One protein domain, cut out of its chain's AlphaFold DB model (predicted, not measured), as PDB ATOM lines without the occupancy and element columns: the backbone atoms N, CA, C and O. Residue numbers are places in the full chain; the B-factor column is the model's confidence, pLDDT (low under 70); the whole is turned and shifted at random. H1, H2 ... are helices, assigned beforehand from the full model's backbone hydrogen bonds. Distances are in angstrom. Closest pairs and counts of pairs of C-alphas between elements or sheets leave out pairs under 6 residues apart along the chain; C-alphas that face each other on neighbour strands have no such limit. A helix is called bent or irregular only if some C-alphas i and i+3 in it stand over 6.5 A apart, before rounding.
ATOM      1  N   ILE A   2      56.798 -87.824  69.161       83.88
ATOM      2  CA  ILE A   2      55.589 -88.408  69.797       83.88
ATOM      3  C   ILE A   2      55.857 -88.875  71.239       83.88
ATOM      4  O   ILE A   2      55.152 -88.503  72.173       83.88
ATOM      5  N   SER A   3      56.959 -89.599  71.450       85.06
ATOM      6  CA  SER A   3      57.393 -90.050  72.778       85.06
ATOM      7  C   SER A   3      57.637 -88.911  73.777       85.06
ATOM      8  O   SER A   3      57.334 -89.053  74.957       85.06
ATOM      9  N   ALA A   4      58.154 -87.767  73.319       88.31
ATOM     10  CA  ALA A   4      58.396 -86.605  74.172       88.31
ATOM     11  C   ALA A   4      57.083 -85.911  74.571       88.31
ATOM     12  O   ALA A   4      56.935 -85.523  75.730       88.31
ATOM     13  N   VAL A   5      56.124 -85.818  73.642       88.88
ATOM     14  CA  VAL A   5      54.764 -85.309  73.897       88.88
ATOM     15  C   VAL A   5      54.068 -86.178  74.947       88.88
ATOM     16  O   VAL A   5      53.603 -85.660  75.962       88.88
ATOM     17  N   LYS A   6      54.101 -87.507  74.784       87.12
ATOM     18  CA  LYS A   6      53.537 -88.448  75.765       87.12
ATOM     19  C   LYS A   6      54.207 -88.364  77.132       87.12
ATOM     20  O   LYS A   6      53.522 -88.351  78.151       87.12
ATOM     21  N   ALA A   7      55.534 -88.267  77.170       88.50
ATOM     22  CA  ALA A   7      56.261 -88.112  78.426       88.50
ATOM     23  C   ALA A   7      55.885 -86.806  79.145       88.50
ATOM     24  O   ALA A   7      55.797 -86.786  80.372       88.50
ATOM     25  N   PHE A   8      55.655 -85.718  78.405       88.06
ATOM     26  CA  PHE A   8      55.184 -84.461  78.984       88.06
ATOM     27  C   PHE A   8      53.752 -84.585  79.527       88.06
ATOM     28  O   PHE A   8      53.540 -84.274  80.698       88.06
ATOM     29  N   LYS A   9      52.817 -85.137  78.742       86.94
ATOM     30  CA  LYS A   9      51.433 -85.442  79.162       86.94
ATOM     31  C   LYS A   9      51.392 -86.273  80.450       86.94
ATOM     32  O   LYS A   9      50.675 -85.956  81.395       86.94
ATOM     33  N   GLN A  10      52.209 -87.320  80.539       86.69
ATOM     34  CA  GLN A  10      52.293 -88.138  81.752       86.69
ATOM     35  C   GLN A  10      52.801 -87.335  82.953       86.69
ATOM     36  O   GLN A  10      52.264 -87.457  84.054       86.69
ATOM     37  N   LYS A  11      53.810 -86.478  82.756       85.31
ATOM     38  CA  LYS A  11      54.329 -85.620  83.829       85.31
ATOM     39  C   LYS A  11      53.266 -84.652  84.345       85.31
ATOM     40  O   LYS A  11      53.161 -84.506  85.558       85.31
ATOM     41  N   THR A  12      52.465 -84.036  83.475       83.75
ATOM     42  CA  THR A  12      51.406 -83.101  83.898       83.75
ATOM     43  C   THR A  12      50.278 -83.784  84.668       83.75
ATOM     44  O   THR A  12      49.680 -83.146  85.525       83.75
ATOM     45  N   VAL A  13      50.028 -85.077  84.437       83.00
ATOM     46  CA  VAL A  13      49.045 -85.870  85.203       83.00
ATOM     47  C   VAL A  13      49.593 -86.319  86.563       83.00
ATOM     48  O   VAL A  13      48.869 -86.333  87.555       83.00
ATOM     49  N   ILE A  14      50.872 -86.692  86.635       81.69
ATOM     50  CA  ILE A  14      51.477 -87.257  87.855       81.69
ATOM     51  C   ILE A  14      51.853 -86.164  88.867       81.69
ATOM     52  O   ILE A  14      51.762 -86.381  90.079       81.69
ATOM     53  N   LEU A  15      52.292 -84.996  88.390       78.56
ATOM     54  CA  LEU A  15      52.859 -83.947  89.239       78.56
ATOM     55  C   LEU A  15      51.853 -83.343  90.245       78.56
ATOM     56  O   LEU A  15      52.229 -83.225  91.415       78.56
ATOM     57  N   PRO A  16      50.604 -82.990  89.870       78.06
ATOM     58  CA  PRO A  16      49.638 -82.409  90.807       78.06
ATOM     59  C   PRO A  16      49.307 -83.321  92.006       78.06
ATOM     60  O   PRO A  16      49.586 -82.923  93.139       78.06
ATOM     61  N   PRO A  17      48.848 -84.578  91.824       72.69
ATOM     62  CA  PRO A  17      48.491 -85.437  92.954       72.69
ATOM     63  C   PRO A  17      49.705 -85.840  93.805       72.69
ATOM     64  O   PRO A  17      49.570 -86.066  95.011       72.69
ATOM     65  N   ALA A  18      50.904 -85.924  93.214       70.75
ATOM     66  CA  ALA A  18      52.136 -86.142  93.972       70.75
ATOM     67  C   ALA A  18      52.464 -84.944  94.881       70.75
ATOM     68  O   ALA A  18      52.870 -85.130  96.031       70.75
ATOM     69  N   THR A  19      52.237 -83.725  94.386       71.50
ATOM     70  CA  THR A  19      52.486 -82.478  95.120       71.50
ATOM     71  C   THR A  19      51.479 -82.284  96.258       71.50
ATOM     72  O   THR A  19      51.886 -81.933  97.367       71.50
ATOM     73  N   GLU A  20      50.198 -82.590  96.035       68.88
ATOM     74  CA  GLU A  20      49.145 -82.522  97.062       68.88
ATOM     75  C   GLU A  20      49.368 -83.525  98.198       68.88
ATOM     76  O   GLU A  20      49.385 -83.144  99.372       68.88
ATOM     77  N   LYS A  21      49.590 -84.808  97.869       63.72
ATOM     78  CA  LYS A  21      49.733 -85.879  98.873       63.72
ATOM     79  C   LYS A  21      50.949 -85.692  99.765       63.72
ATOM     80  O   LYS A  21      50.894 -86.003 100.953       63.72
ATOM     81  N   GLN A  22      52.056 -85.222  99.199       62.97
ATOM     82  CA  GLN A  22      53.297 -85.068  99.951       62.97
ATOM     83  C   GLN A  22      53.455 -83.664 100.547       62.97
ATOM     84  O   GLN A  22      54.385 -83.461 101.330       62.97
ATOM     85  N   LYS A  23      52.590 -82.697 100.182       62.31
ATOM     86  CA  LYS A  23      52.765 -81.248 100.433       62.31
ATOM     87  C   LYS A  23      54.189 -80.761 100.131       62.31
ATOM     88  O   LYS A  23      54.719 -79.876 100.801       62.31
ATOM     89  N   ARG A  24      54.864 -81.406  99.183       61.28
ATOM     90  CA  ARG A  24      56.305 -81.273  98.970       61.28
ATOM     91  C   ARG A  24      56.582 -81.223  97.480       61.28
ATOM     92  O   ARG A  24      56.330 -82.173  96.754       61.28
ATOM     93  N   LEU A  25      57.192 -80.126  97.050       66.44
ATOM     94  CA  LEU A  25      57.658 -79.900  95.681       66.44
ATOM     95  C   LEU A  25      58.976 -80.641  95.370       66.44
ATOM     96  O   LEU A  25      59.747 -80.202  94.524       66.44
ATOM     97  N   GLN A  26      59.271 -81.757  96.050       65.38
ATOM     98  CA  GLN A  26      60.545 -82.484  95.913       65.38
ATOM     99  C   GLN A  26      60.801 -82.984  94.485       65.38
ATOM    100  O   GLN A  26      61.949 -83.088  94.063       65.38
ATOM    101  N   HIS A  27      59.737 -83.218  93.719       67.50
ATOM    102  CA  HIS A  27      59.809 -83.610  92.311       67.50
ATOM    103  C   HIS A  27      59.867 -82.418  91.337       67.50
ATOM    104  O   HIS A  27      59.965 -82.617  90.127       67.50
ATOM    105  N   SER A  28      59.876 -81.188  91.860       66.31
ATOM    106  CA  SER A  28      59.934 -79.927  91.112       66.31
ATOM    107  C   SER A  28      61.117 -79.064  91.589       66.31
ATOM    108  O   SER A  28      60.915 -77.969  92.122       66.31
ATOM    109  N   PRO A  29      62.375 -79.514  91.396       69.56
ATOM    110  CA  PRO A  29      63.570 -78.839  91.916       69.56
ATOM    111  C   PRO A  29      63.723 -77.396  91.417       69.56
ATOM    112  O   PRO A  29      64.232 -76.545  92.140       69.56
ATOM    113  N   THR A  30      63.233 -77.084  90.215       70.38
ATOM    114  CA  THR A  30      63.215 -75.712  89.686       70.38
ATOM    115  C   THR A  30      62.276 -74.804  90.477       70.38
ATOM    116  O   THR A  30      62.638 -73.669  90.772       70.38
ATOM    117  N   VAL A  31      61.103 -75.310  90.872       71.06
ATOM    118  CA  VAL A  31      60.148 -74.564  91.707       71.06
ATOM    119  C   VAL A  31      60.738 -74.360  93.100       71.06
ATOM    120  O   VAL A  31      60.721 -73.244  93.604       71.06
ATOM    121  N   LEU A  32      61.362 -75.390  93.682       72.44
ATOM    122  CA  LEU A  32      62.077 -75.269  94.960       72.44
ATOM    123  C   LEU A  32      63.211 -74.237  94.907       72.44
ATOM    124  O   LEU A  32      63.367 -73.444  95.831       72.44
ATOM    125  N   LYS A  33      63.986 -74.215  93.819       74.19
ATOM    126  CA  LYS A  33      65.067 -73.242  93.620       74.19
ATOM    127  C   LYS A  33      64.533 -71.813  93.485       74.19
ATOM    128  O   LYS A  33      65.132 -70.895  94.034       74.19
ATOM    129  N   MET A  34      63.411 -71.634  92.784       70.44
ATOM    130  CA  MET A  34      62.733 -70.341  92.652       70.44
ATOM    131  C   MET A  34      62.208 -69.851  94.007       70.44
ATOM    132  O   MET A  34      62.481 -68.714  94.384       70.44
ATOM    133  N   LEU A  35      61.537 -70.719  94.772       70.50
ATOM    134  CA  LEU A  35      61.045 -70.405  96.117       70.50
ATOM    135  C   LEU A  35      62.190 -70.021  97.060       70.50
ATOM    136  O   LEU A  35      62.150 -68.963  97.677       70.50
ATOM    137  N   GLY A  36      63.274 -70.804  97.075       68.69
ATOM    138  CA  GLY A  36      64.453 -70.514  97.899       68.69
ATOM    139  C   GLY A  36      65.202 -69.232  97.511       68.69
ATOM    140  O   GLY A  36      65.979 -68.714  98.308       68.69
ATOM    141  N   SER A  37      64.978 -68.702  96.303       75.88
ATOM    142  CA  SER A  37      65.576 -67.442  95.845       75.88
ATOM    143  C   SER A  37      64.751 -66.197  96.192       75.88
ATOM    144  O   SER A  37      65.213 -65.077  95.964       75.88
ATOM    145  N   HIS A  38      63.535 -66.361  96.725       70.00
ATOM    146  CA  HIS A  38      62.602 -65.269  97.003       70.00
ATOM    147  C   HIS A  38      62.115 -65.350  98.456       70.00
ATOM    148  O   HIS A  38      61.316 -66.210  98.816       70.00
ATOM    149  N   ALA A  39      62.590 -64.434  99.304       67.06
ATOM    150  CA  ALA A  39      62.201 -64.392 100.713       67.06
ATOM    151  C   ALA A  39      60.672 -64.258 100.860       67.06
ATOM    152  O   ALA A  39      60.072 -63.319 100.338       67.06
ATOM    153  N   GLY A  40      60.046 -65.203 101.570       63.72
ATOM    154  CA  GLY A  40      58.599 -65.230 101.806       63.72
ATOM    155  C   GLY A  40      57.771 -65.951 100.737       63.72
ATOM    156  O   GLY A  40      56.559 -66.065 100.907       63.72
ATOM    157  N   ALA A  41      58.380 -66.482  99.672       63.50
ATOM    158  CA  ALA A  41      57.654 -67.202  98.623       63.50
ATOM    159  C   ALA A  41      56.939 -68.467  99.140       63.50
ATOM    160  O   ALA A  41      55.877 -68.832  98.636       63.50
ATOM    161  N   ASP A  42      57.463 -69.071 100.205       61.22
ATOM    162  CA  ASP A  42      56.880 -70.223 100.903       61.22
ATOM    163  C   ASP A  42      55.505 -69.905 101.525       61.22
ATOM    164  O   ASP A  42      54.659 -70.787 101.641       61.22
ATOM    165  N   TYR A  43      55.267 -68.638 101.897       59.16
ATOM    166  CA  TYR A  43      53.977 -68.148 102.406       59.16
ATOM    167  C   TYR A  43      53.006 -67.751 101.286       59.16
ATOM    168  O   TYR A  43      51.810 -67.603 101.532       59.16
ATOM    169  N   VAL A  44      53.512 -67.557 100.066       63.06
ATOM    170  CA  VAL A  44      52.740 -67.108  98.896       63.06
ATOM    171  C   VAL A  44      52.290 -68.289  98.034       63.06
ATOM    172  O   VAL A  44      51.273 -68.195  97.344       63.06
ATOM    173  N   LEU A  45      53.021 -69.407  98.065       71.62
ATOM    174  CA  LEU A  45      52.694 -70.571  97.255       71.62
ATOM    175  C   LEU A  45      51.485 -71.330  97.817       71.62
ATOM    176  O   LEU A  45      51.587 -72.187  98.693       71.62
ATOM    177  N   ASP A  46      50.334 -71.063  97.221       78.44
ATOM    178  CA  ASP A  46      49.140 -71.879  97.377       78.44
ATOM    179  C   ASP A  46      49.284 -73.161  96.537       78.44
ATOM    180  O   ASP A  46      49.174 -73.147  95.308       78.44
ATOM    181  N   VAL A  47      49.573 -74.274  97.218       76.88
ATOM    182  CA  VAL A  47      49.773 -75.592  96.596       76.88
ATOM    183  C   VAL A  47      48.549 -76.029  95.792       76.88
ATOM    184  O   VAL A  47      48.721 -76.628  94.732       76.88
ATOM    185  N   ASN A  48      47.338 -75.696  96.241       81.12
ATOM    186  CA  ASN A  48      46.118 -76.072  95.533       81.12
ATOM    187  C   ASN A  48      46.013 -75.288  94.222       81.12
ATOM    188  O   ASN A  48      45.863 -75.889  93.163       81.12
ATOM    189  N   LYS A  49      46.243 -73.966  94.253       82.75
ATOM    190  CA  LYS A  49      46.280 -73.150  93.021       82.75
ATOM    191  C   LYS A  49      47.367 -73.597  92.048       82.75
ATOM    192  O   LYS A  49      47.165 -73.543  90.838       82.75
ATOM    193  N   TYR A  50      48.524 -74.025  92.553       81.06
ATOM    194  CA  TYR A  50      49.570 -74.603  91.712       81.06
ATOM    195  C   TYR A  50      49.095 -75.892  91.026       81.06
ATOM    196  O   TYR A  50      49.302 -76.052  89.824       81.06
ATOM    197  N   CYS A  51      48.427 -76.785  91.758       82.50
ATOM    198  CA  CYS A  51      47.893 -78.031  91.207       82.50
ATOM    199  C   CYS A  51      46.770 -77.780  90.188       82.50
ATOM    200  O   CYS A  51      46.764 -78.419  89.133       82.50
ATOM    201  N   ASP A  52      45.906 -76.792  90.433       86.88
ATOM    202  CA  ASP A  52      44.876 -76.350  89.486       86.88
ATOM    203  C   ASP A  52      45.499 -75.820  88.187       86.88
ATOM    204  O   ASP A  52      45.111 -76.222  87.087       86.88
ATOM    205  N   LEU A  53      46.515 -74.954  88.297       86.94
ATOM    206  CA  LEU A  53      47.247 -74.422  87.143       86.94
ATOM    207  C   LEU A  53      47.939 -75.532  86.352       86.94
ATOM    208  O   LEU A  53      47.856 -75.552  85.125       86.94
ATOM    209  N   MET A  54      48.595 -76.470  87.035       85.44
ATOM    210  CA  MET A  54      49.252 -77.604  86.385       85.44
ATOM    211  C   MET A  54      48.251 -78.525  85.682       85.44
ATOM    212  O   MET A  54      48.533 -78.986  84.577       85.44
ATOM    213  N   SER A  55      47.082 -78.752  86.281       87.50
ATOM    214  CA  SER A  55      46.004 -79.534  85.666       87.50
ATOM    215  C   SER A  55      45.460 -78.838  84.420       87.50
ATOM    216  O   SER A  55      45.316 -79.471  83.376       87.50
ATOM    217  N   LYS A  56      45.254 -77.514  84.486       92.25
ATOM    218  CA  LYS A  56      44.836 -76.706  83.334       92.25
ATOM    219  C   LYS A  56      45.860 -76.750  82.196       92.25
ATOM    220  O   LYS A  56      45.481 -76.996  81.058       92.25
ATOM    221  N   VAL A  57      47.148 -76.574  82.502       91.44
ATOM    222  CA  VAL A  57      48.234 -76.699  81.512       91.44
ATOM    223  C   VAL A  57      48.269 -78.102  80.911       91.44
ATOM    224  O   VAL A  57      48.479 -78.243  79.709       91.44
ATOM    225  N   GLY A  58      48.056 -79.137  81.726       91.06
ATOM    226  CA  GLY A  58      47.948 -80.514  81.256       91.06
ATOM    227  C   GLY A  58      46.829 -80.687  80.230       91.06
ATOM    228  O   GLY A  58      47.071 -81.272  79.178       91.06
ATOM    229  N   GLN A  59      45.647 -80.127  80.503       92.12
ATOM    230  CA  GLN A  59      44.508 -80.196  79.588       92.12
ATOM    231  C   GLN A  59      44.740 -79.389  78.303       92.12
ATOM    232  O   GLN A  59      44.546 -79.914  77.216       92.12
ATOM    233  N   GLU A  60      45.222 -78.148  78.400       94.44
ATOM    234  CA  GLU A  60      45.528 -77.329  77.215       94.44
ATOM    235  C   GLU A  60      46.602 -77.981  76.330       94.44
ATOM    236  O   GLU A  60      46.550 -77.896  75.101       94.44
ATOM    237  N   PHE A  61      47.591 -78.635  76.948       93.19
ATOM    238  CA  PHE A  61      48.601 -79.396  76.226       93.19
ATOM    239  C   PHE A  61      47.987 -80.623  75.543       93.19
ATOM    240  O   PHE A  61      48.269 -80.861  74.373       93.19
ATOM    241  N   GLU A  62      47.143 -81.375  76.248       90.94
ATOM    242  CA  GLU A  62      46.428 -82.520  75.685       90.94
ATOM    243  C   GLU A  62      45.610 -82.119  74.458       90.94
ATOM    244  O   GLU A  62      45.824 -82.666  73.379       90.94
ATOM    245  N   ASP A  63      44.756 -81.106  74.590       92.00
ATOM    246  CA  ASP A  63      43.876 -80.645  73.515       92.00
ATOM    247  C   ASP A  63      44.676 -80.210  72.281       92.00
ATOM    248  O   ASP A  63      44.297 -80.480  71.142       92.00
ATOM    249  N   LYS A  64      45.828 -79.563  72.498       92.38
ATOM    250  CA  LYS A  64      46.706 -79.103  71.417       92.38
ATOM    251  C   LYS A  64      47.423 -80.241  70.691       92.38
ATOM    252  O   LYS A  64      47.772 -80.084  69.520       92.38
ATOM    253  N   PHE A  65      47.711 -81.341  71.380       91.31
ATOM    254  CA  PHE A  65      48.532 -82.434  70.859       91.31
ATOM    255  C   PHE A  65      47.761 -83.747  70.676       91.31
ATOM    256  O   PHE A  65      48.377 -84.757  70.344       91.31
ATOM    257  N   ILE A  66      46.436 -83.733  70.816       88.62
ATOM    258  CA  ILE A  66      45.573 -84.919  70.732       88.62
ATOM    259  C   ILE A  66      45.710 -85.679  69.406       88.62
ATOM    260  O   ILE A  66      45.642 -86.905  69.370       88.62
ATOM    261  N   ASP A  67      45.997 -84.977  68.310       87.44
ATOM    262  CA  ASP A  67      46.170 -85.606  66.999       87.44
ATOM    263  C   ASP A  67      47.419 -86.503  66.918       87.44
ATOM    264  O   ASP A  67      47.496 -87.374  66.050       87.44
TER     265      ASP A  67
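What this domain is: This is residues 2 to 67 of the 135 residues of the protein "(salmon louse) hypothetical protein" of Lepeophtheirus salmonis (UniProt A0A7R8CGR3). Two long helices, H1 and H4, lie side by side and run opposite ways, and past one end of this pair a small, loosely built head holds the two short helices H2 and H3 with their loops. The first and last printed residues both lie at the other end of the pair. The printed part has 66 residues with four named helices, in the order H1, H2, H3, H4, and no named strand; its class is all helix. It is only just loose, close to compact, with a radius of gyration of the C-alphas of 13.2 A, and its outline is a rod spanning 43 by 19 by 19 A.

How they stand to each other: H1, residues 2 to 22, touches H4, residues 47 to 65; the closest C-alphas are those of Pro 16 and Cys 51, 4.7 A apart. Their lines stand at a shallow tilt of 17 degrees, and they run opposite ways. H1 has a kink of 29 degrees near residue 16 and is only just irregular: C-alphas 13 and 16 are 6.6 A apart. H2, residues 29 to 36, and H3, residues 41 to 44, are close but not clearly touching, with Leu 35 and Ala 41 the closest C-alphas at 5.3 A. H1 is apart from H2 and H3, and H4 is apart from them too. Every O i to N i+4 pair is within hydrogen-bond range in H2 and H4, against 15 of 17 in H1; H3 is too short for such a pair.

Where its parts are: H1 is 30.4 A long from C-alpha 2 at (55.589, -88.408, 69.797) to C-alpha 22. H4 is 26.7 A long and ends with C-alpha 65 at (48.532, -82.434, 70.859). H2 measures 10.3 A and H3 4.9 A.

The domain as a whole: The C-alphas of Ala 39 and Asp 67 are the two farthest apart, at 42.9 A. The printed part has no cut; the link from H1 to H2 is short, and the other two are tight. Mean pLDDT of the printed part is 78.2, with residues 20 to 29, 36 and 39 to 44 under 70.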